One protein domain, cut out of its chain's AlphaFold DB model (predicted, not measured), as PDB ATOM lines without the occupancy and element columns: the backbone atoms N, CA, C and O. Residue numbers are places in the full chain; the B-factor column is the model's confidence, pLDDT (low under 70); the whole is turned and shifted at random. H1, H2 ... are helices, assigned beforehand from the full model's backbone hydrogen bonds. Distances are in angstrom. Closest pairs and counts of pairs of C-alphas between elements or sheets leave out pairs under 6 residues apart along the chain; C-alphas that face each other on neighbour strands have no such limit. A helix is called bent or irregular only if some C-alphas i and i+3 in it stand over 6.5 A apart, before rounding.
ATOM      1  N   ASN A  66     -18.101  55.223 -92.601       95.88
ATOM      2  CA  ASN A  66     -17.225  55.891 -93.569       95.88
ATOM      3  C   ASN A  66     -15.757  55.800 -93.148       95.88
ATOM      4  O   ASN A  66     -14.905  55.465 -93.969       95.88
ATOM      5  N   ASP A  67     -15.476  56.021 -91.864       93.81
ATOM      6  CA  ASP A  67     -14.130  55.881 -91.316       93.81
ATOM      7  C   ASP A  67     -13.657  54.427 -91.390       93.81
ATOM      8  O   ASP A  67     -12.516  54.167 -91.766       93.81
ATOM      9  N   CYS A  68     -14.543  53.468 -91.103       96.50
ATOM     10  CA  CYS A  68     -14.242  52.040 -91.218       96.50
ATOM     11  C   CYS A  68     -13.830  51.659 -92.651       96.50
ATOM     12  O   CYS A  68     -12.767  51.072 -92.861       96.50
ATOM     13  N   LEU A  69     -14.620  52.064 -93.651       96.62
ATOM     14  CA  LEU A  69     -14.321  51.816 -95.064       96.62
ATOM     15  C   LEU A  69     -13.039  52.532 -95.515       96.62
ATOM     16  O   LEU A  69     -12.245  51.965 -96.266       96.62
ATOM     17  N   ALA A  70     -12.788  53.749 -95.025       95.88
ATOM     18  CA  ALA A  70     -11.547  54.467 -95.306       95.88
ATOM     19  C   ALA A  70     -10.320  53.729 -94.742       95.88
ATOM     20  O   ALA A  70      -9.292  53.627 -95.418       95.88
ATOM     21  N   VAL A  71     -10.426  53.160 -93.534       95.06
ATOM     22  CA  VAL A  71      -9.384  52.299 -92.955       95.06
ATOM     23  C   VAL A  71      -9.171  51.047 -93.808       95.06
ATOM     24  O   VAL A  71      -8.019  50.718 -94.107       95.06
ATOM     25  N   ALA A  72     -10.246  50.379 -94.231       95.81
ATOM     26  CA  ALA A  72     -10.177  49.176 -95.061       95.81
ATOM     27  C   ALA A  72      -9.425  49.435 -96.378       95.81
ATOM     28  O   ALA A  72      -8.436  48.762 -96.692       95.81
ATOM     29  N   GLN A  73      -9.799  50.505 -97.085       96.75
ATOM     30  CA  GLN A  73      -9.128  50.945 -98.310       96.75
ATOM     31  C   GLN A  73      -7.652  51.289 -98.067       96.75
ATOM     32  O   GLN A  73      -6.777  50.895 -98.844       96.75
ATOM     33  N   ALA A  74      -7.346  51.988 -96.970       96.50
ATOM     34  CA  ALA A  74      -5.976  52.355 -96.626       96.50
ATOM     35  C   ALA A  74      -5.097  51.132 -96.315       96.50
ATOM     36  O   ALA A  74      -3.909  51.121 -96.649       96.50
ATOM     37  N   LEU A  75      -5.644  50.095 -95.674       95.25
ATOM     38  CA  LEU A  75      -4.935  48.839 -95.417       95.25
ATOM     39  C   LEU A  75      -4.642  48.086 -96.716       95.25
ATOM     40  O   LEU A  75      -3.507  47.652 -96.929       95.25
ATOM     41  N   TYR A  76      -5.625  47.990 -97.610       95.12
ATOM     42  CA  TYR A  76      -5.439  47.346 -98.907       95.12
ATOM     43  C   TYR A  76      -4.394  48.081 -99.762       95.12
ATOM     44  O   TYR A  76      -3.446  47.471-100.261       95.12
ATOM     45  N   GLY A  77      -4.467  49.413 -99.832       96.62
ATOM     46  CA  GLY A  77      -3.476  50.232-100.540       96.62
ATOM     47  C   GLY A  77      -2.053  50.098 -99.977       96.62
ATOM     48  O   GLY A  77      -1.071  50.071-100.733       96.62
ATOM     49  N   ARG A  78      -1.910  49.947 -98.651       95.19
ATOM     50  CA  ARG A  78      -0.617  49.640 -98.012       95.19
ATOM     51  C   ARG A  78      -0.078  48.278 -98.453       95.19
ATOM     52  O   ARG A  78       1.108  48.186 -98.776       95.19
ATOM     53  N   ALA A  79      -0.926  47.255 -98.523       92.44
ATOM     54  CA  ALA A  79      -0.541  45.922 -98.985       92.44
ATOM     55  C   ALA A  79      -0.049  45.930-100.436       92.44
ATOM     56  O   ALA A  79       1.019  45.391-100.728       92.44
ATOM     57  N   GLU A  80      -0.770  46.602-101.339       95.44
ATOM     58  CA  GLU A  80      -0.350  46.747-102.735       95.44
ATOM     59  C   GLU A  80       0.996  47.453-102.864       95.44
ATOM     60  O   GLU A  80       1.867  47.030-103.632       95.44
ATOM     61  N   THR A  81       1.183  48.525-102.098       96.00
ATOM     62  CA  THR A  81       2.432  49.289-102.093       96.00
ATOM     63  C   THR A  81       3.597  48.420-101.619       96.00
ATOM     64  O   THR A  81       4.652  48.390-102.260       96.00
ATOM     65  N   LEU A  82       3.409  47.667-100.530       90.31
ATOM     66  CA  LEU A  82       4.418  46.743-100.013       90.31
ATOM     67  C   LEU A  82       4.713  45.608-100.993       90.31
ATOM     68  O   LEU A  82       5.884  45.306-101.229       90.31
ATOM     69  N   SER A  83       3.693  45.029-101.620       89.00
ATOM     70  CA  SER A  83       3.856  43.987-102.635       89.00
ATOM     71  C   SER A  83       4.695  44.475-103.818       89.00
ATOM     72  O   SER A  83       5.717  43.872-104.157       89.00
ATOM     73  N   LYS A  84       4.361  45.646-104.378       93.00
ATOM     74  CA  LYS A  84       5.107  46.264-105.488       93.00
ATOM     75  C   LYS A  84       6.562  46.570-105.113       93.00
ATOM     76  O   LYS A  84       7.460  46.358-105.940       93.00
ATOM     77  N   ARG A  85       6.795  47.055-103.885       92.25
ATOM     78  CA  ARG A  85       8.124  47.425-103.362       92.25
ATOM     79  C   ARG A  85       9.010  46.210-103.104       92.25
ATOM     80  O   ARG A  85      10.192  46.245-103.419       92.25
ATOM     81  N   THR A  86       8.454  45.161-102.513       82.75
ATOM     82  CA  THR A  86       9.214  43.998-102.021       82.75
ATOM     83  C   THR A  86       9.250  42.846-103.020       82.75
ATOM     84  O   THR A  86       9.975  41.880-102.802       82.75
ATOM     85  N   LYS A  87       8.461  42.936-104.100       85.19
ATOM     86  CA  LYS A  87       8.244  41.870-105.090       85.19
ATOM     87  C   LYS A  87       7.665  40.582-104.488       85.19
ATOM     88  O   LYS A  87       7.673  39.549-105.149       85.19
ATOM     89  N   LYS A  88       7.128  40.642-103.264       79.12
ATOM     90  CA  LYS A  88       6.360  39.556-102.644       79.12
ATOM     91  C   LYS A  88       4.883  39.698-103.011       79.12
ATOM     92  O   LYS A  88       4.356  40.810-103.082       79.12
ATOM     93  N   MET A  89       4.210  38.579-103.251       81.94
ATOM     94  CA  MET A  89       2.767  38.549-103.495       81.94
ATOM     95  C   MET A  89       1.999  38.878-102.205       81.94
ATOM     96  O   MET A  89       2.430  38.498-101.117       81.94
ATOM     97  N   ILE A  90       0.856  39.564-102.325       83.56
ATOM     98  CA  ILE A  90      -0.082  39.723-101.206       83.56
ATOM     99  C   ILE A  90      -0.676  38.343-100.870       83.56
ATOM    100  O   ILE A  90      -1.209  37.688-101.767       83.56
ATOM    101  N   PRO A  91      -0.610  37.879 -99.614       80.56
ATOM    102  CA  PRO A  91      -1.179  36.591 -99.232       80.56
ATOM    103  C   PRO A  91      -2.680  36.518 -99.520       80.56
ATOM    104  O   PRO A  91      -3.413  37.474 -99.268       80.56
ATOM    105  N   ARG A  92      -3.164  35.348 -99.952       80.69
ATOM    106  CA  ARG A  92      -4.603  35.107-100.174       80.69
ATOM    107  C   ARG A  92      -5.435  35.401 -98.923       80.69
ATOM    108  O   ARG A  92      -6.510  35.982 -99.023       80.69
ATOM    109  N   GLU A  93      -4.907  35.041 -97.757       82.44
ATOM    110  CA  GLU A  93      -5.572  35.277 -96.475       82.44
ATOM    111  C   GLU A  93      -5.789  36.770 -96.202       82.44
ATOM    112  O   GLU A  93      -6.825  37.153 -95.671       82.44
ATOM    113  N   PHE A  94      -4.872  37.632 -96.654       88.06
ATOM    114  CA  PHE A  94      -5.046  39.075 -96.538       88.06
ATOM    115  C   PHE A  94      -6.237  39.576 -97.356       88.06
ATOM    116  O   PHE A  94      -7.013  40.383 -96.859       88.06
ATOM    117  N   ALA A  95      -6.421  39.064 -98.577       89.31
ATOM    118  CA  ALA A  95      -7.584  39.403 -99.394       89.31
ATOM    119  C   ALA A  95      -8.898  38.902 -98.765       89.31
ATOM    120  O   ALA A  95      -9.895  39.618 -98.784       89.31
ATOM    121  N   ARG A  96      -8.890  37.710 -98.147       90.00
ATOM    122  CA  ARG A  96     -10.050  37.186 -97.407       90.00
ATOM    123  C   ARG A  96     -10.414  38.092 -96.228       90.00
ATOM    124  O   ARG A  96     -11.568  38.478 -96.091       90.00
ATOM    125  N   VAL A  97      -9.438  38.453 -95.393       89.75
ATOM    126  CA  VAL A  97      -9.673  39.326 -94.230       89.75
ATOM    127  C   VAL A  97     -10.073  40.741 -94.664       89.75
ATOM    128  O   VAL A  97     -10.931  41.334 -94.020       89.75
ATOM    129  N   ALA A  98      -9.542  41.253 -95.779       94.31
ATOM    130  CA  ALA A  98      -9.987  42.520 -96.362       94.31
ATOM    131  C   ALA A  98     -11.475  42.486 -96.748       94.31
ATOM    132  O   ALA A  98     -12.216  43.393 -96.390       94.31
ATOM    133  N   SER A  99     -11.936  41.406 -97.391       94.62
ATOM    134  CA  SER A  99     -13.358  41.235 -97.720       94.62
ATOM    135  C   SER A  99     -14.238  41.173 -96.467       94.62
ATOM    136  O   SER A  99     -15.290  41.804 -96.430       94.62
ATOM    137  N   ASN A 100     -13.802  40.450 -95.427       93.31
ATOM    138  CA  ASN A 100     -14.514  40.399 -94.146       93.31
ATOM    139  C   ASN A 100     -14.583  41.779 -93.472       93.31
ATOM    140  O   ASN A 100     -15.565  42.094 -92.797       93.31
ATOM    141  N   LEU A 101     -13.528  42.587 -93.614       95.94
ATOM    142  CA  LEU A 101     -13.494  43.949 -93.100       95.94
ATOM    143  C   LEU A 101     -14.505  44.835 -93.836       95.94
ATOM    144  O   LEU A 101     -15.272  45.522 -93.172       95.94
ATOM    145  N   ASP A 102     -14.549  44.785 -95.169       97.44
ATOM    146  CA  ASP A 102     -15.518  45.549 -95.966       97.44
ATOM    147  C   ASP A 102     -16.968  45.192 -95.595       97.44
ATOM    148  O   ASP A 102     -17.793  46.088 -95.404       97.44
ATOM    149  N   GLU A 103     -17.262  43.900 -95.419       97.81
ATOM    150  CA  GLU A 103     -18.561  43.407 -94.942       97.81
ATOM    151  C   GLU A 103     -18.879  43.933 -93.535       97.81
ATOM    152  O   GLU A 103     -19.910  44.572 -93.336       97.81
ATOM    153  N   SER A 104     -17.954  43.774 -92.581       97.44
ATOM    154  CA  SER A 104     -18.139  44.238 -91.195       97.44
ATOM    155  C   SER A 104     -18.337  45.756 -91.114       97.44
ATOM    156  O   SER A 104     -19.167  46.237 -90.347       97.44
ATOM    157  N   CYS A 105     -17.609  46.532 -91.925       97.50
ATOM    158  CA  CYS A 105     -17.822  47.973 -92.051       97.50
ATOM    159  C   CYS A 105     -19.186  48.292 -92.683       97.50
ATOM    160  O   CYS A 105     -19.842  49.255 -92.288       97.50
ATOM    161  N   GLY A 106     -19.613  47.499 -93.670       96.94
ATOM    162  CA  GLY A 106     -20.903  47.614 -94.342       96.94
ATOM    163  C   GLY A 106     -22.093  47.416 -93.404       96.94
ATOM    164  O   GLY A 106     -23.055  48.184 -93.499       96.94
ATOM    165  N   GLU A 107     -21.982  46.438 -92.506       97.56
ATOM    166  CA  GLU A 107     -22.963  46.064 -91.478       97.56
ATOM    167  C   GLU A 107     -22.851  46.882 -90.180       97.56
ATOM    168  O   GLU A 107     -23.648  46.693 -89.267       97.56
ATOM    169  N   GLU A 108     -21.866  47.782 -90.084       96.12
ATOM    170  CA  GLU A 108     -21.554  48.556 -88.870       96.12
ATOM    171  C   GLU A 108     -21.196  47.683 -87.646       96.12
ATOM    172  O   GLU A 108     -21.258  48.128 -86.497       96.12
ATOM    173  N   ASP A 109     -20.730  46.450 -87.876       96.19
ATOM    174  CA  ASP A 109     -20.157  45.579 -86.845       96.19
ATOM    175  C   ASP A 109     -18.695  45.975 -86.577       96.19
ATOM    176  O   ASP A 109     -17.728  45.323 -86.990       96.19
ATOM    177  N   PHE A 110     -18.521  47.098 -85.878       93.88
ATOM    178  CA  PHE A 110     -17.198  47.675 -85.635       93.88
ATOM    179  C   PHE A 110     -16.294  46.801 -84.757       93.88
ATOM    180  O   PHE A 110     -15.069  46.915 -84.832       93.88
ATOM    181  N   ASN A 111     -16.867  45.886 -83.970       89.00
ATOM    182  CA  ASN A 111     -16.093  44.916 -83.201       89.00
ATOM    183  C   ASN A 111     -15.436  43.879 -84.122       89.00
ATOM    184  O   ASN A 111     -14.239  43.615 -83.987       89.00
ATOM    185  N   LYS A 112     -16.173  43.321 -85.093       88.12
ATOM    186  CA  LYS A 112     -15.577  42.440 -86.114       88.12
ATOM    187  C   LYS A 112     -14.611  43.189 -87.032       88.12
ATOM    188  O   LYS A 112     -13.553  42.651 -87.376       88.12
ATOM    189  N   ALA A 113     -14.935  44.435 -87.382       93.62
ATOM    190  CA  ALA A 113     -14.050  45.280 -88.173       93.62
ATOM    191  C   ALA A 113     -12.707  45.503 -87.460       93.62
ATOM    192  O   ALA A 113     -11.652  45.321 -88.066       93.62
ATOM    193  N   TRP A 114     -12.728  45.805 -86.158       89.25
ATOM    194  CA  TRP A 114     -11.520  45.980 -85.349       89.25
ATOM    195  C   TRP A 114     -10.598  44.755 -85.382       89.25
ATOM    196  O   TRP A 114      -9.405  44.892 -85.642       89.25
ATOM    197  N   ILE A 115     -11.153  43.553 -85.200       84.75
ATOM    198  CA  ILE A 115     -10.383  42.298 -85.246       84.75
ATOM    199  C   ILE A 115      -9.695  42.129 -86.610       84.75
ATOM    200  O   ILE A 115      -8.529  41.738 -86.684       84.75
ATOM    201  N   SER A 116     -10.402  42.451 -87.696       89.50
ATOM    202  CA  SER A 116      -9.854  42.368 -89.055       89.50
ATOM    203  C   SER A 116      -8.753  43.412 -89.288       89.50
ATOM    204  O   SER A 116      -7.705  43.084 -89.842       89.50
ATOM    205  N   ILE A 117      -8.941  44.644 -88.801       90.44
ATOM    206  CA  ILE A 117      -7.947  45.730 -88.859       90.44
ATOM    207  C   ILE A 117      -6.663  45.343 -88.118       90.44
ATOM    208  O   ILE A 117      -5.567  45.499 -88.663       90.44
ATOM    209  N   GLU A 118      -6.780  44.817 -86.898       86.75
ATOM    210  CA  GLU A 118      -5.638  44.394 -86.079       86.75
ATOM    211  C   GLU A 118      -4.834  43.289 -86.780       86.75
ATOM    212  O   GLU A 118      -3.603  43.367 -86.896       86.75
ATOM    213  N   TRP A 119      -5.535  42.294 -87.330       87.38
ATOM    214  CA  TRP A 119      -4.914  41.215 -88.091       87.38
ATOM    215  C   TRP A 119      -4.187  41.743 -89.335       87.38
ATOM    216  O   TRP A 119      -3.022  41.415 -89.568       87.38
ATOM    217  N   MET A 120      -4.841  42.604 -90.124       89.62
ATOM    218  CA  MET A 120      -4.263  43.156 -91.354       89.62
ATOM    219  C   MET A 120      -3.033  44.018 -91.067       89.62
ATOM    220  O   MET A 120      -2.028  43.876 -91.762       89.62
ATOM    221  N   ASN A 121      -3.061  44.862 -90.031       88.88
ATOM    222  CA  ASN A 121      -1.887  45.629 -89.607       88.88
ATOM    223  C   ASN A 121      -0.726  44.711 -89.211       88.88
ATOM    224  O   ASN A 121       0.381  44.872 -89.726       88.88
ATOM    225  N   THR A 122      -0.994  43.700 -88.380       82.12
ATOM    226  CA  THR A 122       0.018  42.715 -87.970       82.12
ATOM    227  C   THR A 122       0.613  41.999 -89.183       82.12
ATOM    228  O   THR A 122       1.825  41.806 -89.268       82.12
ATOM    229  N   CYS A 123      -0.208  41.636 -90.171       83.75
ATOM    230  CA  CYS A 123       0.287  41.085 -91.427       83.75
ATOM    231  C   CYS A 123       1.240  42.074 -92.124       83.75
ATOM    232  O   CYS A 123       2.388  41.718 -92.404       83.75
ATOM    233  N   LEU A 124       0.832  43.325 -92.341       86.62
ATOM    234  CA  LEU A 124       1.652  44.328 -93.032       86.62
ATOM    235  C   LEU A 124       3.000  44.588 -92.336       86.62
ATOM    236  O   LEU A 124       4.024  44.683 -93.014       86.62
ATOM    237  N   GLU A 125       3.033  44.628 -91.003       83.50
ATOM    238  CA  GLU A 125       4.268  44.771 -90.211       83.50
ATOM    239  C   GLU A 125       5.254  43.612 -90.402       83.50
ATOM    240  O   GLU A 125       6.469  43.755 -90.224       83.50
ATOM    241  N   ASN A 126       4.737  42.443 -90.766       77.56
ATOM    242  CA  ASN A 126       5.512  41.226 -90.930       77.56
ATOM    243  C   ASN A 126       5.652  40.789 -92.399       77.56
ATOM    244  O   ASN A 126       6.237  39.741 -92.664       77.56
ATOM    245  N   PHE A 127       5.184  41.598 -93.355       76.81
ATOM    246  CA  PHE A 127       5.061  41.252 -94.777       76.81
ATOM    247  C   PHE A 127       6.362  40.738 -95.415       76.81
ATOM    248  O   PHE A 127       6.354  39.863 -96.281       76.81
ATOM    249  N   THR A 128       7.508  41.282 -94.996       70.75
ATOM    250  CA  THR A 128       8.823  40.914 -95.539       70.75
ATOM    251  C   THR A 128       9.578  39.898 -94.706       70.75
ATOM    252  O   THR A 128      10.582  39.392 -95.208       70.75
ATOM    253  N   LYS A 129       9.128  39.580 -93.489       68.06
ATOM    254  CA  LYS A 129       9.870  38.705 -92.582       68.06
ATOM    255  C   LYS A 129       9.888  37.273 -93.115       68.06
ATOM    256  O   LYS A 129       8.924  36.808 -93.725       68.06
ATOM    257  N   ASP A 130      11.020  36.600 -92.932       54.06
ATOM    258  CA  ASP A 130      11.202  35.234 -93.412       54.06
ATOM    259  C   ASP A 130      10.410  34.239 -92.561       54.06
ATOM    260  O   ASP A 130      10.369  34.324 -91.335       54.06
ATOM    261  N   TYR A 131       9.835  33.248 -93.240       51.59
ATOM    262  CA  TYR A 131       8.949  32.199 -92.721       51.59
ATOM    263  C   TYR A 131       9.603  31.213 -91.729       51.59
ATOM    264  O   TYR A 131       9.022  30.180 -91.414       51.59
ATOM    265  N   LYS A 132      10.809  31.495 -91.213       45.75
ATOM    266  CA  LYS A 132      11.572  30.583 -90.335       45.75
ATOM    267  C   LYS A 132      10.951  30.372 -88.944       45.75
ATOM    268  O   LYS A 132      11.543  29.696 -88.109       45.75
ATOM    269  N   LEU A 133       9.766  30.920 -88.686       43.38
ATOM    270  CA  LEU A 133       9.025  30.755 -87.443       43.38
ATOM    271  C   LEU A 133       7.769  29.922 -87.720       43.38
ATOM    272  O   LEU A 133       6.744  30.478 -88.087       43.38
ATOM    273  N   GLY A 134       7.906  28.599 -87.570       42.50
ATOM    274  CA  GLY A 134       6.850  27.608 -87.324       42.50
ATOM    275  C   GLY A 134       5.485  27.837 -87.979       42.50
ATOM    276  O   GLY A 134       4.703  28.673 -87.535       42.50
ATOM    277  N   PHE A 135       5.188  26.997 -88.971       44.75
ATOM    278  CA  PHE A 135       3.867  26.748 -89.543       44.75
ATOM    279  C   PHE A 135       2.731  26.938 -88.525       44.75
ATOM    280  O   PHE A 135       2.738  26.311 -87.468       44.75
ATOM    281  N   CYS A 136       1.752  27.781 -88.865       47.62
ATOM    282  CA  CYS A 136       0.420  27.771 -88.253       47.62
ATOM    283  C   CYS A 136       0.435  27.838 -86.727       47.62
ATOM    284  O   CYS A 136       0.084  26.889 -86.027       47.62
ATOM    285  N   SER A 137       0.860  28.962 -86.174       42.03
ATOM    286  CA  SER A 137       0.892  29.083 -84.726       42.03
ATOM    287  C   SER A 137      -0.517  29.524 -84.229       42.03
ATOM    288  O   SER A 137      -1.297  30.121 -84.969       42.03
ATOM    289  N   ARG A 138      -0.939  29.079 -83.031       39.72
ATOM    290  CA  ARG A 138      -2.339  29.154 -82.512       39.72
ATOM    291  C   ARG A 138      -2.645  30.371 -81.624       39.72
ATOM    292  O   ARG A 138      -3.789  30.777 -81.438       39.72
ATOM    293  N   ASN A 139      -1.603  30.971 -81.087       42.38
ATOM    294  CA  ASN A 139      -1.515  32.106 -80.177       42.38
ATOM    295  C   ASN A 139      -1.712  33.467 -80.901       42.38
ATOM    296  O   ASN A 139      -0.836  34.315 -80.836       42.38
ATOM    297  N   LYS A 140      -2.825  33.631 -81.639       46.28
ATOM    298  CA  LYS A 140      -3.440  34.821 -82.291       46.28
ATOM    299  C   LYS A 140      -2.610  36.038 -82.781       46.28
ATOM    300  O   LYS A 140      -3.209  36.993 -83.248       46.28
ATOM    301  N   ARG A 141      -1.279  36.045 -82.744       45.94
ATOM    302  CA  ARG A 141      -0.417  37.183 -83.118       45.94
ATOM    303  C   ARG A 141       0.167  37.018 -84.526       45.94
ATOM    304  O   ARG A 141       1.311  37.395 -84.771       45.94
ATOM    305  N   TYR A 142      -0.559  36.348 -85.422       48.12
ATOM    306  CA  TYR A 142       0.060  35.720 -86.584       48.12
ATOM    307  C   TYR A 142       0.180  36.609 -87.796       48.12
ATOM    308  O   TYR A 142      -0.779  37.206 -88.270       48.12
ATOM    309  N   PHE A 143       1.421  36.613 -88.273       53.56
ATOM    310  CA  PHE A 143       1.896  36.858 -89.619       53.56
ATOM    311  C   PHE A 143       0.823  36.682 -90.699       53.56
ATOM    312  O   PHE A 143      -0.045  35.824 -90.614       53.56
ATOM    313  N   CYS A 144       1.010  37.395 -91.808       60.06
ATOM    314  CA  CYS A 144       0.350  37.200 -93.105       60.06
ATOM    315  C   CYS A 144       0.155  35.741 -93.584       60.06
ATOM    316  O   CYS A 144      -0.533  35.492 -94.576       60.06
ATOM    317  N   ALA A 145       0.843  34.804 -92.939       53.50
ATOM    318  CA  ALA A 145       0.768  33.373 -93.097       53.50
ATOM    319  C   ALA A 145      -0.400  32.797 -92.280       53.50
ATOM    320  O   ALA A 145      -0.220  32.486 -91.112       53.50
ATOM    321  N   ILE A 146      -1.556  32.665 -92.938       49.16
ATOM    322  CA  ILE A 146      -2.597  31.639 -92.736       49.16
ATOM    323  C   ILE A 146      -3.089  31.423 -91.284       49.16
ATOM    324  O   ILE A 146      -2.358  30.999 -90.394       49.16
ATOM    325  N   ASP A 147      -4.392  31.619 -91.066       45.28
ATOM    326  CA  ASP A 147      -5.083  31.167 -89.851       45.28
ATOM    327  C   ASP A 147      -4.799  29.671 -89.585       45.28
ATOM    328  O   ASP A 147      -4.963  28.841 -90.473       45.28
ATOM    329  N   ALA A 148      -4.438  29.290 -88.358       48.94
ATOM    330  CA  ALA A 148      -4.235  27.886 -87.985       48.94
ATOM    331  C   ALA A 148      -5.472  26.981 -88.208       48.94
ATOM    332  O   ALA A 148      -5.350  25.759 -88.143       48.94
ATOM    333  N   LYS A 149      -6.660  27.561 -88.432       45.38
ATOM    334  CA  LYS A 149      -7.909  26.871 -88.798       45.38
ATOM    335  C   LYS A 149      -8.244  26.927 -90.294       45.38
ATOM    336  O   LYS A 149      -9.223  26.312 -90.707       45.38
ATOM    337  N   SER A 150      -7.491  27.683 -91.089       43.31
ATOM    338  CA  SER A 150      -7.659  27.753 -92.542       43.31
ATOM    339  C   SER A 150      -7.186  26.451 -93.196       43.31
ATOM    340  O   SER A 150      -6.236  25.825 -92.728       43.31
ATOM    341  N   GLU A 151      -7.818  26.047 -94.303       46.97
ATOM    342  CA  GLU A 151      -7.433  24.849 -95.068       46.97
ATOM    343  C   GLU A 151      -5.974  24.890 -95.560       46.97
ATOM    344  O   GLU A 151      -5.359  23.853 -95.790       46.97
TER     345      GLU A 151
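This is residues 66 to 151 of the 157 residues of an uncharacterized protein of Alphaproteobacteria bacterium (UniProt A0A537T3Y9). Three helices lie side by side in an up-and-down bundle, their centres making a triangle, and after the third a long stretch without a named element swings out in a wide loop past the end of H3 and folds back. H2 and H3 make a helical hairpin, and H1, the longest helix, packs over both, meeting H2 with its residues 68 to 76 alone. The printed part has 86 residues, with three named helices in the order H1, H2, H3 and no named strand, and its class is all helix. It is compact, with a radius of gyration of the C-alphas of 12.8 A, and its C-alphas span 38 by 30 by 19 A.

H1, residues 66 to 86, and H2, residues 92 to 106, form a helical hairpin. They touch, and their closest C-alphas, those of Cys 68 and Cys 105, are 5.5 A apart. They run opposite ways at a shallow tilt of 16 degrees. H1 touches H2 with residues 68 to 76 alone. H3, residues 110 to 126, forms a second helical hairpin with H2. These two touch with 18 pairs of C-alphas within 8 A, the closest being those of Leu 101 and Ala 113, 5.1 A apart. They run opposite ways at a shallow tilt of 28 degrees, with their centres 9.8 A apart. H1 and H3 also touch, and their closest C-alphas, those of Ala 79 and Leu 124, are 6.5 A apart. They run the same way at a shallow tilt of 16 degrees. In H1, H2 and H3 every O i to N i+4 pair is within hydrogen-bond range.

H1 begins with C-alpha 66 at (-17.225, 55.891, -93.569) and measures 30.2 A from first to last C-alpha. H2 begins with C-alpha 92 at (-4.603, 35.107, -100.174), and its 15 residues measure 21.4 A. H3, 17 residues, measures 24.2 A and ends with C-alpha 126 at (5.512, 41.226, -90.930). The three helices are not bent.

The two C-alphas farthest apart, those of Asn 66 and Lys 132, are 38.5 A apart. The links from H1 to H2, 5 residues, and from H2 to H3, 3 residues, are tight. Residues 127 to 151 hold no named element, and their C-alphas lie 6 to 20 A from the mean of all C-alphas. The printed part has no cut. The mean pLDDT of the printed part is 79.1, and the model's confidence is low, under 70, at residues 129 to 151.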